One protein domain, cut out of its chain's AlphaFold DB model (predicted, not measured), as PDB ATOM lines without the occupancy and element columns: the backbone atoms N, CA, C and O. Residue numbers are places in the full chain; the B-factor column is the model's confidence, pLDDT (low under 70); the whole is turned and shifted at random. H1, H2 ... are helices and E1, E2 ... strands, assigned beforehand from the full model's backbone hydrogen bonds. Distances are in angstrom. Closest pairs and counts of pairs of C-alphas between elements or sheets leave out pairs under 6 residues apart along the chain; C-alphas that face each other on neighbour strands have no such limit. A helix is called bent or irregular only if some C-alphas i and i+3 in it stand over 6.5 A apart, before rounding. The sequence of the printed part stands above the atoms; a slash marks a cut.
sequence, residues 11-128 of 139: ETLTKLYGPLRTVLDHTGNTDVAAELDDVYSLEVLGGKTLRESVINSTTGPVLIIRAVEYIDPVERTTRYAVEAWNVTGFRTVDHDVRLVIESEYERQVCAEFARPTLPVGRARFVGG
ATOM      1  N   GLU A  11     548.163 248.977 455.805       89.25
ATOM      2  CA  GLU A  11     547.500 249.847 454.825       89.25
ATOM      3  C   GLU A  11     546.644 249.064 453.819       89.25
ATOM      4  O   GLU A  11     545.597 249.535 453.381       89.25
ATOM      5  N   THR A  12     547.084 247.868 453.433       89.00
ATOM      6  CA  THR A  12     546.320 246.974 452.558       89.00
ATOM      7  C   THR A  12     545.186 246.321 453.335       89.00
ATOM      8  O   THR A  12     544.052 246.297 452.861       89.00
ATOM      9  N   LEU A  13     545.465 245.847 454.550       90.56
ATOM     10  CA  LEU A  13     544.459 245.205 455.391       90.56
ATOM     11  C   LEU A  13     543.340 246.169 455.792       90.56
ATOM     12  O   LEU A  13     542.171 245.807 455.710       90.56
ATOM     13  N   THR A  14     543.668 247.417 456.124       91.31
ATOM     14  CA  THR A  14     542.663 248.428 456.488       91.31
ATOM     15  C   THR A  14     541.780 248.858 455.312       91.31
ATOM     16  O   THR A  14     540.631 249.251 455.504       91.31
ATOM     17  N   LYS A  15     542.251 248.720 454.065       91.94
ATOM     18  CA  LYS A  15     541.398 248.892 452.872       91.94
ATOM     19  C   LYS A  15     540.403 247.749 452.681       91.94
ATOM     20  O   LYS A  15     539.346 247.973 452.098       91.94
ATOM     21  N   LEU A  16     540.753 246.537 453.115       91.38
ATOM     22  CA  LEU A  16     539.929 245.336 452.949       91.38
ATOM     23  C   LEU A  16     538.936 245.139 454.099       91.38
ATOM     24  O   LEU A  16     537.797 244.750 453.851       91.38
ATOM     25  N   TYR A  17     539.366 245.398 455.333       92.81
ATOM     26  CA  TYR A  17     538.615 245.076 456.550       92.81
ATOM     27  C   TYR A  17     538.059 246.299 457.284       92.81
ATOM     28  O   TYR A  17     537.196 246.139 458.141       92.81
ATOM     29  N   GLY A  18     538.483 247.509 456.909       94.19
ATOM     30  CA  GLY A  18     538.076 248.753 457.558       94.19
ATOM     31  C   GLY A  18     539.222 249.440 458.309       94.19
ATOM     32  O   GLY A  18     540.312 248.885 458.456       94.19
ATOM     33  N   PRO A  19     539.025 250.697 458.734       95.69
ATOM     34  CA  PRO A  19     540.055 251.440 459.444       95.69
ATOM     35  C   PRO A  19     540.264 250.900 460.864       95.69
ATOM     36  O   PRO A  19     539.345 250.393 461.503       95.69
ATOM     37  N   LEU A  20     541.476 251.100 461.382       96.12
ATOM     38  CA  LEU A  20     541.745 251.004 462.815       96.12
ATOM     39  C   LEU A  20     540.929 252.053 463.576       96.12
ATOM     40  O   LEU A  20     540.816 253.194 463.123       96.12
ATOM     41  N   ARG A  21     540.441 251.681 464.758       95.75
ATOM     42  CA  ARG A  21     539.771 252.587 465.695       95.75
ATOM     43  C   ARG A  21     540.745 252.975 466.806       95.75
ATOM     44  O   ARG A  21     541.341 252.103 467.425       95.75
ATOM     45  N   THR A  22     540.931 254.261 467.076       95.94
ATOM     46  CA  THR A  22     541.742 254.747 468.203       95.94
ATOM     47  C   THR A  22     540.879 254.774 469.459       95.94
ATOM     48  O   THR A  22     539.942 255.561 469.546       95.94
ATOM     49  N   VAL A  23     541.183 253.917 470.433       95.19
ATOM     50  CA  VAL A  23     540.379 253.781 471.661       95.19
ATOM     51  C   VAL A  23     540.973 254.535 472.847       95.19
ATOM     52  O   VAL A  23     540.220 254.970 473.704       95.19
ATOM     53  N   LEU A  24     542.294 254.735 472.878       93.19
ATOM     54  CA  LEU A  24     542.993 255.503 473.915       93.19
ATOM     55  C   LEU A  24     544.117 256.316 473.258       93.19
ATOM     56  O   LEU A  24     544.844 255.790 472.413       93.19
ATOM     57  N   ASP A  25     544.288 257.581 473.630       91.94
ATOM     58  CA  ASP A  25     545.391 258.428 473.155       91.94
ATOM     59  C   ASP A  25     545.732 259.481 474.214       91.94
ATOM     60  O   ASP A  25     544.855 260.175 474.721       91.94
ATOM     61  N   HIS A  26     547.016 259.628 474.534       85.62
ATOM     62  CA  HIS A  26     547.486 260.617 475.503       85.62
ATOM     63  C   HIS A  26     547.252 262.078 475.068       85.62
ATOM     64  O   HIS A  26     547.193 262.971 475.912       85.62
ATOM     65  N   THR A  27     547.167 262.344 473.762       74.25
ATOM     66  CA  THR A  27     547.218 263.704 473.192       74.25
ATOM     67  C   THR A  27     546.071 264.047 472.240       74.25
ATOM     68  O   THR A  27     546.010 265.180 471.758       74.25
ATOM     69  N   GLY A  28     545.188 263.095 471.932       69.31
ATOM     70  CA  GLY A  28     544.319 263.164 470.757       69.31
ATOM     71  C   GLY A  28     542.830 262.948 471.012       69.31
ATOM     72  O   GLY A  28     542.390 262.635 472.114       69.31
ATOM     73  N   ASN A  29     542.058 263.102 469.933       82.19
ATOM     74  CA  ASN A  29     540.680 262.630 469.863       82.19
ATOM     75  C   ASN A  29     540.691 261.109 469.684       82.19
ATOM     76  O   ASN A  29     541.360 260.598 468.784       82.19
ATOM     77  N   THR A  30     539.921 260.412 470.508       91.44
ATOM     78  CA  THR A  30     539.625 258.993 470.338       91.44
ATOM     79  C   THR A  30     538.325 258.823 469.547       91.44
ATOM     80  O   THR A  30     537.511 259.740 469.431       91.44
ATOM     81  N   ASP A  31     538.137 257.637 468.978       92.19
ATOM     82  CA  ASP A  31     536.907 257.241 468.284       92.19
ATOM     83  C   ASP A  31     535.834 256.716 469.260       92.19
ATOM     84  O   ASP A  31     534.731 256.355 468.846       92.19
ATOM     85  N   VAL A  32     536.156 256.643 470.556       90.56
ATOM     86  CA  VAL A  32     535.245 256.233 471.632       90.56
ATOM     87  C   VAL A  32     534.816 257.442 472.458       90.56
ATOM     88  O   VAL A  32     535.498 258.462 472.509       90.56
ATOM     89  N   ALA A  33     533.659 257.336 473.110       88.25
ATOM     90  CA  ALA A  33     533.173 258.387 473.996       88.25
ATOM     91  C   ALA A  33     534.118 258.561 475.200       88.25
ATOM     92  O   ALA A  33     534.562 257.571 475.782       88.25
ATOM     93  N   ALA A  34     534.396 259.807 475.590       86.19
ATOM     94  CA  ALA A  34     535.341 260.121 476.664       86.19
ATOM     95  C   ALA A  34     534.923 259.521 478.019       86.19
ATOM     96  O   ALA A  34     535.768 259.174 478.835       86.19
ATOM     97  N   GLU A  35     533.620 259.340 478.250       88.50
ATOM     98  CA  GLU A  35     533.074 258.705 479.453       88.50
ATOM     99  C   GLU A  35     533.434 257.215 479.570       88.50
ATOM    100  O   GLU A  35     533.250 256.619 480.631       88.50
ATOM    101  N   LEU A  36     533.914 256.602 478.484       90.69
ATOM    102  CA  LEU A  36     534.309 255.198 478.429       90.69
ATOM    103  C   LEU A  36     535.830 255.004 478.485       90.69
ATOM    104  O   LEU A  36     536.261 253.855 478.476       90.69
ATOM    105  N   ASP A  37     536.626 256.076 478.559       87.50
ATOM    106  CA  ASP A  37     538.096 256.012 478.539       87.50
ATOM    107  C   ASP A  37     538.644 255.081 479.632       87.50
ATOM    108  O   ASP A  37     539.333 254.109 479.331       87.50
ATOM    109  N   ASP A  38     538.215 255.277 480.884       88.56
ATOM    110  CA  ASP A  38     538.614 254.433 482.019       88.56
ATOM    111  C   ASP A  38     538.221 252.960 481.822       88.56
ATOM    112  O   ASP A  38     538.950 252.049 482.224       88.56
ATOM    113  N   VAL A  39     537.066 252.707 481.199       93.62
ATOM    114  CA  VAL A  39     536.560 251.348 480.973       93.62
ATOM    115  C   VAL A  39     537.357 250.662 479.868       93.62
ATOM    116  O   VAL A  39     537.798 249.532 480.055       93.62
ATOM    117  N   TYR A  40     537.594 251.339 478.742       93.81
ATOM    118  CA  TYR A  40     538.452 250.819 477.675       93.81
ATOM    119  C   TYR A  40     539.885 250.613 478.167       93.81
ATOM    120  O   TYR A  40     540.477 249.576 477.878       93.81
ATOM    121  N   SER A  41     540.420 251.543 478.961       91.38
ATOM    122  CA  SER A  41     541.727 251.414 479.607       91.38
ATOM    123  C   SER A  41     541.799 250.148 480.456       91.38
ATOM    124  O   SER A  41     542.686 249.320 480.249       91.38
ATOM    125  N   LEU A  42     540.820 249.925 481.338       93.19
ATOM    126  CA  LEU A  42     540.777 248.737 482.188       93.19
ATOM    127  C   LEU A  42     540.663 247.433 481.385       93.19
ATOM    128  O   LEU A  42     541.402 246.489 481.661       93.19
ATOM    129  N   GLU A  43     539.757 247.369 480.408       96.19
ATOM    130  CA  GLU A  43     539.519 246.155 479.615       96.19
ATOM    131  C   GLU A  43     540.722 245.811 478.722       96.19
ATOM    132  O   GLU A  43     541.101 244.647 478.615       96.19
ATOM    133  N   VAL A  44     541.382 246.812 478.130       95.00
ATOM    134  CA  VAL A  44     542.604 246.616 477.334       95.00
ATOM    135  C   VAL A  44     543.785 246.235 478.234       95.00
ATOM    136  O   VAL A  44     544.544 245.323 477.903       95.00
ATOM    137  N   LEU A  45     543.948 246.883 479.395       91.25
ATOM    138  CA  LEU A  45     544.961 246.528 480.399       91.25
ATOM    139  C   LEU A  45     544.792 245.102 480.922       91.25
ATOM    140  O   LEU A  45     545.791 244.387 481.008       91.25
ATOM    141  N   GLY A  46     543.560 244.683 481.211       91.38
ATOM    142  CA  GLY A  46     543.218 243.321 481.624       91.38
ATOM    143  C   GLY A  46     543.135 242.304 480.481       91.38
ATOM    144  O   GLY A  46     542.923 241.119 480.745       91.38
ATOM    145  N   GLY A  47     543.291 242.749 479.232       94.75
ATOM    146  CA  GLY A  47     543.232 241.913 478.043       94.75
ATOM    147  C   GLY A  47     544.317 240.836 478.016       94.75
ATOM    148  O   GLY A  47     545.380 240.940 478.630       94.75
ATOM    149  N   LYS A  48     544.060 239.772 477.257       96.25
ATOM    150  CA  LYS A  48     545.018 238.691 477.038       96.25
ATOM    151  C   LYS A  48     546.106 239.161 476.075       96.25
ATOM    152  O   LYS A  48     545.854 239.299 474.878       96.25
ATOM    153  N   THR A  49     547.327 239.329 476.571       94.12
ATOM    154  CA  THR A  49     548.496 239.594 475.724       94.12
ATOM    155  C   THR A  49     548.716 238.454 474.730       94.12
ATOM    156  O   THR A  49     548.802 237.285 475.107       94.12
ATOM    157  N   LEU A  50     548.786 238.808 473.449       91.31
ATOM    158  CA  LEU A  50     549.096 237.909 472.340       91.31
ATOM    159  C   LEU A  50     550.570 237.998 471.945       91.31
ATOM    160  O   LEU A  50     551.169 236.973 471.637       91.31
ATOM    161  N   ARG A  51     551.125 239.217 471.930       90.19
ATOM    162  CA  ARG A  51     552.536 239.522 471.648       90.19
ATOM    163  C   ARG A  51     552.953 240.761 472.426       90.19
ATOM    164  O   ARG A  51     552.134 241.661 472.620       90.19
ATOM    165  N   GLU A  52     554.213 240.833 472.826       88.75
ATOM    166  CA  GLU A  52     554.757 241.987 473.536       88.75
ATOM    167  C   GLU A  52     556.227 242.223 473.171       88.75
ATOM    168  O   GLU A  52     557.037 241.296 473.148       88.75
ATOM    169  N   SER A  53     556.570 243.487 472.932       83.19
ATOM    170  CA  SER A  53     557.938 243.965 472.756       83.19
ATOM    171  C   SER A  53     558.212 245.091 473.747       83.19
ATOM    172  O   SER A  53     557.466 246.069 473.813       83.19
ATOM    173  N   VAL A  54     559.311 244.974 474.496       83.25
ATOM    174  CA  VAL A  54     559.656 245.891 475.592       83.25
ATOM    175  C   VAL A  54     561.073 246.426 475.436       83.25
ATOM    176  O   VAL A  54     562.019 245.671 475.233       83.25
ATOM    177  N   ILE A  55     561.257 247.729 475.640       74.81
ATOM    178  CA  ILE A  55     562.575 248.322 475.881       74.81
ATOM    179  C   ILE A  55     562.695 248.665 477.361       74.81
ATOM    180  O   ILE A  55     561.947 249.487 477.890       74.81
ATOM    181  N   ASN A  56     563.704 248.092 478.017       71.19
ATOM    182  CA  ASN A  56     563.984 248.329 479.430       71.19
ATOM    183  C   ASN A  56     565.116 249.348 479.658       71.19
ATOM    184  O   ASN A  56     566.176 249.321 479.019       71.19
ATOM    185  N   SER A  57     564.921 250.219 480.649       67.31
ATOM    186  CA  SER A  57     565.961 251.026 481.300       67.31
ATOM    187  C   SER A  57     566.514 250.316 482.548       67.31
ATOM    188  O   SER A  57     566.127 249.195 482.857       67.31
ATOM    189  N   THR A  58     567.453 250.931 483.277       67.00
ATOM    190  CA  THR A  58     567.898 250.406 484.588       67.00
ATOM    191  C   THR A  58     566.805 250.436 485.657       67.00
ATOM    192  O   THR A  58     566.932 249.743 486.657       67.00
ATOM    193  N   THR A  59     565.769 251.254 485.474       66.81
ATOM    194  CA  THR A  59     564.713 251.497 486.467       66.81
ATOM    195  C   THR A  59     563.375 250.865 486.089       66.81
ATOM    196  O   THR A  59     562.420 251.005 486.843       66.81
ATOM    197  N   GLY A  60     563.290 250.185 484.941       65.25
ATOM    198  CA  GLY A  60     562.059 249.566 484.442       65.25
ATOM    199  C   GLY A  60     561.809 249.808 482.947       65.25
ATOM    200  O   GLY A  60     562.665 250.406 482.277       65.25
ATOM    201  N   PRO A  61     560.660 249.350 482.421       67.00
ATOM    202  CA  PRO A  61     560.280 249.540 481.023       67.00
ATOM    203  C   PRO A  61     560.152 251.027 480.688       67.00
ATOM    204  O   PRO A  61     559.632 251.817 481.471       67.00
ATOM    205  N   VAL A  62     560.666 251.410 479.521       81.44
ATOM    206  CA  VAL A  62     560.559 252.777 478.980       81.44
ATOM    207  C   VAL A  62     559.754 252.844 477.693       81.44
ATOM    208  O   VAL A  62     559.262 253.919 477.366       81.44
ATOM    209  N   LEU A  63     559.607 251.715 477.000       85.12
ATOM    210  CA  LEU A  63     558.669 251.508 475.904       85.12
ATOM    211  C   LEU A  63     558.118 250.092 476.012       85.12
ATOM    212  O   LEU A  63     558.894 249.155 476.194       85.12
ATOM    213  N   ILE A  64     556.817 249.948 475.817       87.88
ATOM    214  CA  ILE A  64     556.170 248.672 475.550       87.88
ATOM    215  C   ILE A  64     555.236 248.862 474.364       87.88
ATOM    216  O   ILE A  64     554.512 249.852 474.281       87.88
ATOM    217  N   ILE A  65     555.254 247.894 473.461       91.81
ATOM    218  CA  ILE A  65     554.264 247.727 472.406       91.81
ATOM    219  C   ILE A  65     553.687 246.332 472.614       91.81
ATOM    220  O   ILE A  65     554.443 245.361 472.638       91.81
ATOM    221  N   ARG A  66     552.373 246.213 472.793       93.88
ATOM    222  CA  ARG A  66     551.699 244.929 473.004       93.88
ATOM    223  C   ARG A  66     550.489 244.783 472.101       93.88
ATOM    224  O   ARG A  66     549.716 245.722 471.942       93.88
ATOM    225  N   ALA A  67     550.326 243.593 471.536       95.31
ATOM    226  CA  ALA A  67     549.089 243.164 470.905       95.31
ATOM    227  C   ALA A  67     548.269 242.381 471.934       95.31
ATOM    228  O   ALA A  67     548.783 241.440 472.543       95.31
ATOM    229  N   VAL A  68     547.006 242.747 472.128       96.94
ATOM    230  CA  VAL A  68     546.120 242.148 473.133       96.94
ATOM    231  C   VAL A  68     544.783 241.748 472.516       96.94
ATOM    232  O   VAL A  68     544.291 242.391 471.593       96.94
ATOM    233  N   GLU A  69     544.190 240.684 473.039       98.12
ATOM    234  CA  GLU A  69     542.796 240.300 472.822       98.12
ATOM    235  C   GLU A  69     541.983 240.741 474.042       98.12
ATOM    236  O   GLU A  69     542.349 240.426 475.176       98.12
ATOM    237  N   TYR A  70     540.889 241.464 473.834       97.94
ATOM    238  CA  TYR A  70     540.042 241.962 474.916       97.94
ATOM    239  C   TYR A  70     538.559 241.917 474.526       97.94
ATOM    240  O   TYR A  70     538.215 241.644 473.373       97.94
ATOM    241  N   ILE A  71     537.670 242.140 475.494       97.94
ATOM    242  CA  ILE A  71     536.228 242.226 475.246       97.94
ATOM    243  C   ILE A  71     535.832 243.697 475.172       97.94
ATOM    244  O   ILE A  71     536.043 244.441 476.125       97.94
ATOM    245  N   ASP A  72     535.226 244.109 474.059       96.19
ATOM    246  CA  ASP A  72     534.698 245.463 473.928       96.19
ATOM    247  C   ASP A  72     533.640 245.716 475.024       96.19
ATOM    248  O   ASP A  72     532.673 244.949 475.135       96.19
ATOM    249  N   PRO A  73     533.788 246.765 475.852       94.44
ATOM    250  CA  PRO A  73     532.893 247.001 476.982       94.44
ATOM    251  C   PRO A  73     531.460 247.365 476.569       94.44
ATOM    252  O   PRO A  73     530.530 247.173 477.360       94.44
ATOM    253  N   VAL A  74     531.274 247.870 475.346       94.38
ATOM    254  CA  VAL A  74     529.986 248.303 474.797       94.38
ATOM    255  C   VAL A  74     529.341 247.168 474.010       94.38
ATOM    256  O   VAL A  74     528.229 246.746 474.324       94.38
ATOM    257  N   GLU A  75     530.044 246.652 473.006       94.19
ATOM    258  CA  GLU A  75     529.527 245.642 472.079       94.19
ATOM    259  C   GLU A  75     529.565 244.228 472.665       94.19
ATOM    260  O   GLU A  75     528.840 243.350 472.196       94.19
ATOM    261  N   ARG A  76     530.382 243.997 473.703       96.00
ATOM    262  CA  ARG A  76     530.611 242.680 474.325       96.00
ATOM    263  C   ARG A  76     531.142 241.633 473.344       96.00
ATOM    264  O   ARG A  76     530.922 240.436 473.520       96.00
ATOM    265  N   THR A  77     531.859 242.089 472.327       96.88
ATOM    266  CA  THR A  77     532.510 241.272 471.303       96.88
ATOM    267  C   THR A  77     534.009 241.194 471.561       96.88
ATOM    268  O   THR A  77     534.600 242.083 472.174       96.88
ATOM    269  N   THR A  78     534.645 240.118 471.102       98.00
ATOM    270  CA  THR A  78     536.108 240.040 471.109       98.00
ATOM    271  C   THR A  78     536.674 241.037 470.110       98.00
ATOM    272  O   THR A  78     536.279 241.046 468.944       98.00
ATOM    273  N   ARG A  79     537.632 241.842 470.562       98.25
ATOM    274  CA  ARG A  79     538.422 242.743 469.727       98.25
ATOM    275  C   ARG A  79     539.901 242.564 470.027       98.25
ATOM    276  O   ARG A  79     540.296 241.987 471.041       98.25
ATOM    277  N   TYR A  80     540.720 243.063 469.118       98.31
ATOM    278  CA  TYR A  80     542.166 243.013 469.207       98.31
ATOM    279  C   TYR A  80     542.693 244.440 469.237       98.31
ATOM    280  O   TYR A  80     542.215 245.277 468.477       98.31
ATOM    281  N   ALA A  81     543.658 244.725 470.101       97.88
ATOM    282  CA  ALA A  81     544.251 246.048 470.229       97.88
ATOM    283  C   ALA A  81     545.778 245.990 470.153       97.88
ATOM    284  O   ALA A  81     546.388 245.025 470.609       97.88
ATOM    285  N   VAL A  82     546.384 247.037 469.594       97.12
ATOM    286  CA  VAL A  82     547.794 247.367 469.809       97.12
ATOM    287  C   VAL A  82     547.843 248.535 470.770       97.12
ATOM    288  O   VAL A  82     547.358 249.618 470.441       97.12
ATOM    289  N   GLU A  83     548.447 248.326 471.930       94.56
ATOM    290  CA  GLU A  83     548.804 249.400 472.846       94.56
ATOM    291  C   GLU A  83     550.303 249.659 472.748       94.56
ATOM    292  O   GLU A  83     551.114 248.746 472.920       94.56
ATOM    293  N   ALA A  84     550.666 250.915 472.512       92.62
ATOM    294  CA  ALA A  84     552.025 251.398 472.656       92.62
ATOM    295  C   ALA A  84     552.078 252.432 473.773       92.62
ATOM    296  O   ALA A  84     551.365 253.434 473.730       92.62
ATOM    297  N   TRP A  85     552.947 252.210 474.750       89.38
ATOM    298  CA  TRP A  85     553.171 253.142 475.843       89.38
ATOM    299  C   TRP A  85     554.651 253.374 476.077       89.38
ATOM    300  O   TRP A  85     555.474 252.461 476.035       89.38
ATOM    301  N   ASN A  86     554.999 254.625 476.337       85.19
ATOM    302  CA  ASN A  86     556.333 255.036 476.723       85.19
ATOM    303  C   ASN A  86     556.263 256.164 477.757       85.19
ATOM    304  O   ASN A  86     555.193 256.632 478.140       85.19
ATOM    305  N   VAL A  87     557.425 256.633 478.207       80.81
ATOM    306  CA  VAL A  87     557.519 257.706 479.214       80.81
ATOM    307  C   VAL A  87     556.945 259.059 478.765       80.81
ATOM    308  O   VAL A  87     556.804 259.956 479.591       80.81
ATOM    309  N   THR A  88     556.654 259.235 477.474       80.81
ATOM    310  CA  THR A  88     556.117 260.478 476.894       80.81
ATOM    311  C   THR A  88     554.632 260.405 476.548       80.81
ATOM    312  O   THR A  88     554.031 261.440 476.278       80.81
ATOM    313  N   GLY A  89     554.031 259.215 476.554       86.12
ATOM    314  CA  GLY A  89     552.619 259.039 476.247       86.12
ATOM    315  C   GLY A  89     552.253 257.601 475.904       86.12
ATOM    316  O   GLY A  89     553.087 256.696 475.911       86.12
ATOM    317  N   PHE A  90     550.979 257.408 475.590       90.19
ATOM    318  CA  PHE A  90     550.419 256.133 475.174       90.19
ATOM    319  C   PHE A  90     549.441 256.330 474.022       90.19
ATOM    320  O   PHE A  90     548.877 257.414 473.840       90.19
ATOM    321  N   ARG A  91     549.231 255.260 473.263       94.00
ATOM    322  CA  ARG A  91     548.182 255.169 472.260       94.00
ATOM    323  C   ARG A  91     547.743 253.723 472.096       94.00
ATOM    324  O   ARG A  91     548.583 252.835 471.957       94.00
ATOM    325  N   THR A  92     546.435 253.522 472.020       96.12
ATOM    326  CA  THR A  92     545.817 252.227 471.757       96.12
ATOM    327  C   THR A  92     544.904 252.328 470.551       96.12
ATOM    328  O   THR A  92     543.991 253.158 470.501       96.12
ATOM    329  N   VAL A  93     545.145 251.455 469.581       97.19
ATOM    330  CA  VAL A  93     544.282 251.262 468.414       97.19
ATOM    331  C   VAL A  93     543.751 249.842 468.401       97.19
ATOM    332  O   VAL A  93     544.434 248.928 468.854       97.19
ATOM    333  N   ASP A  94     542.547 249.647 467.881       97.75
ATOM    334  CA  ASP A  94     541.881 248.355 467.879       97.75
ATOM    335  C   ASP A  94     541.182 248.023 466.552       97.75
ATOM    336  O   ASP A  94     540.966 248.883 465.691       97.75
ATOM    337  N   HIS A  95     540.869 246.737 466.388       97.75
ATOM    338  CA  HIS A  95     540.098 246.184 465.279       97.75
ATOM    339  C   HIS A  95     539.433 244.870 465.713       97.75
ATOM    340  O   HIS A  95     539.943 244.146 466.567       97.75
ATOM    341  N   ASP A  96     538.321 244.509 465.083       96.94
ATOM    342  CA  ASP A  96     537.676 243.192 465.233       96.94
ATOM    343  C   ASP A  96     538.416 242.051 464.495       96.94
ATOM    344  O   ASP A  96     538.154 240.876 464.744       96.94
ATOM    345  N   VAL A  97     539.384 242.366 463.627       95.88
ATOM    346  CA  VAL A  97     540.153 241.390 462.846       95.88
ATOM    347  C   VAL A  97     541.572 241.314 463.392       95.88
ATOM    348  O   VAL A  97     542.375 242.230 463.215       95.88
ATOM    349  N   ARG A  98     541.909 240.168 463.994       95.00
ATOM    350  CA  ARG A  98     543.228 239.900 464.593       95.00
ATOM    351  C   ARG A  98     544.397 240.208 463.661       95.00
ATOM    352  O   ARG A  98     545.362 240.833 464.086       95.00
ATOM    353  N   LEU A  99     544.295 239.800 462.395       92.19
ATOM    354  CA  LEU A  99     545.366 239.981 461.414       92.19
ATOM    355  C   LEU A  99     545.718 241.462 461.203       92.19
ATOM    356  O   LEU A  99     546.892 241.794 461.092       92.19
ATOM    357  N   VAL A 100     544.721 242.358 461.202       94.75
ATOM    358  CA  VAL A 100     544.952 243.810 461.072       94.75
ATOM    359  C   VAL A 100     545.820 244.312 462.228       94.75
ATOM    360  O   VAL A 100     546.740 245.100 462.022       94.75
ATOM    361  N   ILE A 101     545.553 243.816 463.435       96.44
ATOM    362  CA  ILE A 101     546.224 244.231 464.669       96.44
ATOM    363  C   ILE A 101     547.616 243.627 464.806       96.44
ATOM    364  O   ILE A 101     548.538 244.326 465.214       96.44
ATOM    365  N   GLU A 102     547.820 242.378 464.393       92.50
ATOM    366  CA  GLU A 102     549.164 241.791 464.336       92.50
ATOM    367  C   GLU A 102     550.058 242.522 463.324       92.50
ATOM    368  O   GLU A 102     551.220 242.802 463.621       92.50
ATOM    369  N   SER A 103     549.519 242.928 462.169       91.75
ATOM    370  CA  SER A 103     550.262 243.748 461.204       91.75
ATOM    371  C   SER A 103     550.523 245.173 461.699       91.75
ATOM    372  O   SER A 103     551.584 245.735 461.425       91.75
ATOM    373  N   GLU A 104     549.587 245.774 462.437       94.81
ATOM    374  CA  GLU A 104     549.796 247.079 463.071       94.81
ATOM    375  C   GLU A 104     550.875 247.012 464.159       94.81
ATOM    376  O   GLU A 104     551.735 247.890 464.228       94.81
ATOM    377  N   TYR A 105     550.882 245.941 464.954       93.50
ATOM    378  CA  TYR A 105     551.917 245.673 465.946       93.50
ATOM    379  C   TYR A 105     553.294 245.620 465.281       93.50
ATOM    380  O   TYR A 105     554.192 246.378 465.646       93.50
ATOM    381  N   GLU A 106     553.447 244.792 464.242       89.62
ATOM    382  CA  GLU A 106     554.710 244.660 463.512       89.62
ATOM    383  C   GLU A 106     555.153 245.983 462.890       89.62
ATOM    384  O   GLU A 106     556.339 246.324 462.941       89.62
ATOM    385  N   ARG A 107     554.209 246.773 462.364       90.19
ATOM    386  CA  ARG A 107     554.499 248.107 461.835       90.19
ATOM    387  C   ARG A 107     555.063 249.026 462.915       90.19
ATOM    388  O   ARG A 107     556.059 249.698 462.648       90.19
ATOM    389  N   GLN A 108     554.446 249.084 464.096       90.75
ATOM    390  CA  GLN A 108     554.906 249.953 465.186       90.75
ATOM    391  C   GLN A 108     556.276 249.520 465.719       90.75
ATOM    392  O   GLN A 108     557.166 250.358 465.866       90.75
ATOM    393  N   VAL A 109     556.483 248.214 465.903       85.56
ATOM    394  CA  VAL A 109     557.774 247.624 466.286       85.56
ATOM    395  C   VAL A 109     558.873 247.987 465.282       85.56
ATOM    396  O   VAL A 109     559.915 248.529 465.657       85.56
ATOM    397  N   CYS A 110     558.635 247.753 463.989       84.12
ATOM    398  CA  CYS A 110     559.601 248.077 462.939       84.12
ATOM    399  C   CYS A 110     559.872 249.584 462.845       84.12
ATOM    400  O   CYS A 110     561.013 249.994 462.617       84.12
ATOM    401  N   ALA A 111     558.836 250.414 463.005       84.75
ATOM    402  CA  ALA A 111     558.963 251.865 462.957       84.75
ATOM    403  C   ALA A 111     559.841 252.393 464.096       84.75
ATOM    404  O   ALA A 111     560.743 253.191 463.832       84.75
ATOM    405  N   GLU A 112     559.626 251.908 465.320       82.44
ATOM    406  CA  GLU A 112     560.451 252.266 466.473       82.44
ATOM    407  C   GLU A 112     561.906 251.823 466.279       82.44
ATOM    408  O   GLU A 112     562.828 252.593 466.533       82.44
ATOM    409  N   PHE A 113     562.138 250.609 465.771       76.00
ATOM    410  CA  PHE A 113     563.497 250.135 465.505       76.00
ATOM    411  C   PHE A 113     564.213 250.987 464.445       76.00
ATOM    412  O   PHE A 113     565.384 251.337 464.600       76.00
ATOM    413  N   ALA A 114     563.513 251.346 463.365       77.25
ATOM    414  CA  ALA A 114     564.074 252.155 462.287       77.25
ATOM    415  C   ALA A 114     564.339 253.608 462.714       77.25
ATOM    416  O   ALA A 114     565.300 254.230 462.251       77.25
ATOM    417  N   ARG A 115     563.473 254.168 463.566       78.56
ATOM    418  CA  ARG A 115     563.550 255.543 464.071       78.56
ATOM    419  C   ARG A 115     563.161 255.576 465.554       78.56
ATOM    420  O   ARG A 115     562.014 255.897 465.857       78.56
ATOM    421  N   PRO A 116     564.122 255.312 466.456       73.88
ATOM    422  CA  PRO A 116     563.888 255.355 467.891       73.88
ATOM    423  C   PRO A 116     563.261 256.666 468.345       73.88
ATOM    424  O   PRO A 116     563.815 257.741 468.094       73.88
ATOM    425  N   THR A 117     562.128 256.578 469.033       70.56
ATOM    426  CA  THR A 117     561.443 257.741 469.609       70.56
ATOM    427  C   THR A 117     562.049 258.141 470.951       70.56
ATOM    428  O   THR A 117     561.959 259.301 471.354       70.56
ATOM    429  N   LEU A 118     562.744 257.214 471.620       68.12
ATOM    430  CA  LEU A 118     563.389 257.450 472.909       68.12
ATOM    431  C   LEU A 118     564.916 257.604 472.786       68.12
ATOM    432  O   LEU A 118     565.572 256.804 472.112       68.12
ATOM    433  N   PRO A 119     565.537 258.554 473.516       59.91
ATOM    434  CA  PRO A 119     566.988 258.714 473.591       59.91
ATOM    435  C   PRO A 119     567.621 257.664 474.521       59.91
ATOM    436  O   PRO A 119     568.430 257.978 475.395       59.91
ATOM    437  N   VAL A 120     567.258 256.392 474.367       57.34
ATOM    438  CA  VAL A 120     567.984 255.294 475.007       57.34
ATOM    439  C   VAL A 120     569.310 255.114 474.269       57.34
ATOM    440  O   VAL A 120     569.353 254.989 473.047       57.34
ATOM    441  N   GLY A 121     570.426 255.209 475.001       52.88
ATOM    442  CA  GLY A 121     571.762 255.259 474.402       52.88
ATOM    443  C   GLY A 121     571.986 254.130 473.391       52.88
ATOM    444  O   GLY A 121     571.659 252.978 473.674       52.88
ATOM    445  N   ARG A 122     572.581 254.453 472.229       47.16
ATOM    446  CA  ARG A 122     572.804 253.519 471.102       47.16
ATOM    447  C   ARG A 122     573.383 252.163 471.523       47.16
ATOM    448  O   ARG A 122     573.050 251.163 470.909       47.16
ATOM    449  N   ALA A 123     574.182 252.105 472.592       47.84
ATOM    450  CA  ALA A 123     574.736 250.868 473.152       47.84
ATOM    451  C   ALA A 123     573.676 249.826 473.579       47.84
ATOM    452  O   ALA A 123     573.956 248.634 473.518       47.84
ATOM    453  N   ARG A 124     572.461 250.245 473.962       49.25
ATOM    454  CA  ARG A 124     571.333 249.334 474.244       49.25
ATOM    455  C   ARG A 124     570.602 248.883 472.976       49.25
ATOM    456  O   ARG A 124     570.063 247.785 472.961       49.25
ATOM    457  N   PHE A 125     570.663 249.676 471.902       46.72
ATOM    458  CA  PHE A 125     570.147 249.309 470.577       46.72
ATOM    459  C   PHE A 125     571.023 248.276 469.852       46.72
ATOM    460  O   PHE A 125     570.497 247.488 469.075       46.72
ATOM    461  N   VAL A 126     572.340 248.222 470.105       41.38
ATOM    462  CA  VAL A 126     573.236 247.251 469.426       41.38
ATOM    463  C   VAL A 126     573.095 245.823 469.977       41.38
ATOM    464  O   VAL A 126     573.322 244.865 469.249       41.38
ATOM    465  N   GLY A 127     572.639 245.654 471.224       39.53
ATOM    466  CA  GLY A 127     572.112 244.369 471.724       39.53
ATOM    467  C   GLY A 127     570.634 244.141 471.364       39.53
ATOM    468  O   GLY A 127     570.036 243.148 471.768       39.53
ATOM    469  N   GLY A 128     570.047 245.088 470.630       40.75
ATOM    470  CA  GLY A 128     568.646 245.475 470.709       40.75
ATOM    471  C   GLY A 128     567.696 244.807 469.734       40.75
ATOM    472  O   GLY A 128     566.522 245.130 469.777       40.75
TER     473      GLY A 128
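Overview. This is residues 11 to 128 of the 139 residues of an uncharacterized protein of Streptomyces sp. SID8379 (UniProt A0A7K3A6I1). A twisted sheet of five antiparallel strands, E1 E5 E4 E3 E2 in order, lies between two helices, long H3 along one face and H2 over part of the other. H1 lies off the sheet, beyond H3, and a tail with short H4 reaches past H3's last residues. The 118 printed residues, with four named helices and five named strands ordered H1 E1 H2 E2 E3 E4 E5 H3 H4, are mixed in class and compact; the radius of gyration of the C-alphas is 14.6 A and the spans are 45 by 31 by 25 A.

Arrangement. H1, residues 11 to 17, and H3, residues 98 to 114, only just touch, with 3 pairs of C-alphas within 8 A, the closest Leu 13 and Val 100 at 5.9 A; Val 100 alone of H3 takes part. E1, residues 21 to 25, is the antiparallel neighbour of E5, residues 89 to 95; N 23 and O 92 are 2.9 A apart. E2, residues 48 to 57, E3, residues 60 to 71, E4, residues 78 to 86, and E5 form a meander, each strand the antiparallel neighbour of the one before, with N 53 to O 65, N 66 to O 83 and N 82 to O 93 each 2.8 A. H2, residues 34 to 45, and H3 are on opposite faces, making three layers, helices on both faces of a sheet; the closest C-alphas of H2 and E3 are Val 44 and Tyr 70, 5.8 A. H3, at a height over the sheet of 8.8 A, runs along the strands over E4 and E3; its closest C-alphas to E4 are Arg 98 and Tyr 80, 5.7 A. H4, residues 122 to 126, is only just apart from H3, at 8.4 A. Every O i to N i+4 pair is within hydrogen-bond range in H3 and H4, but 2 of 3 in H1 and 6 of 8 in H2.

Along the chain. H1 begins at C-alpha 11 (547.500, 249.847, 454.825). H2 is irregular, with C-alphas 35 and 38 7.5 A apart. E3 is 28.4 A long and bends by 79 degrees at residue 63; E2 bends by 76 degrees at residue 51. H3 is 24.3 A long, and H4 ends at C-alpha 126 (573.236, 247.251, 469.426).

Size, cuts and confidence. The C-alphas of Glu 75 and Ala 123, 45.5 A apart, are the farthest apart. The printed part has no cut and no long link. The pLDDT is under 70 at residue 28, residues 57 to 61 and residues 118 to 128.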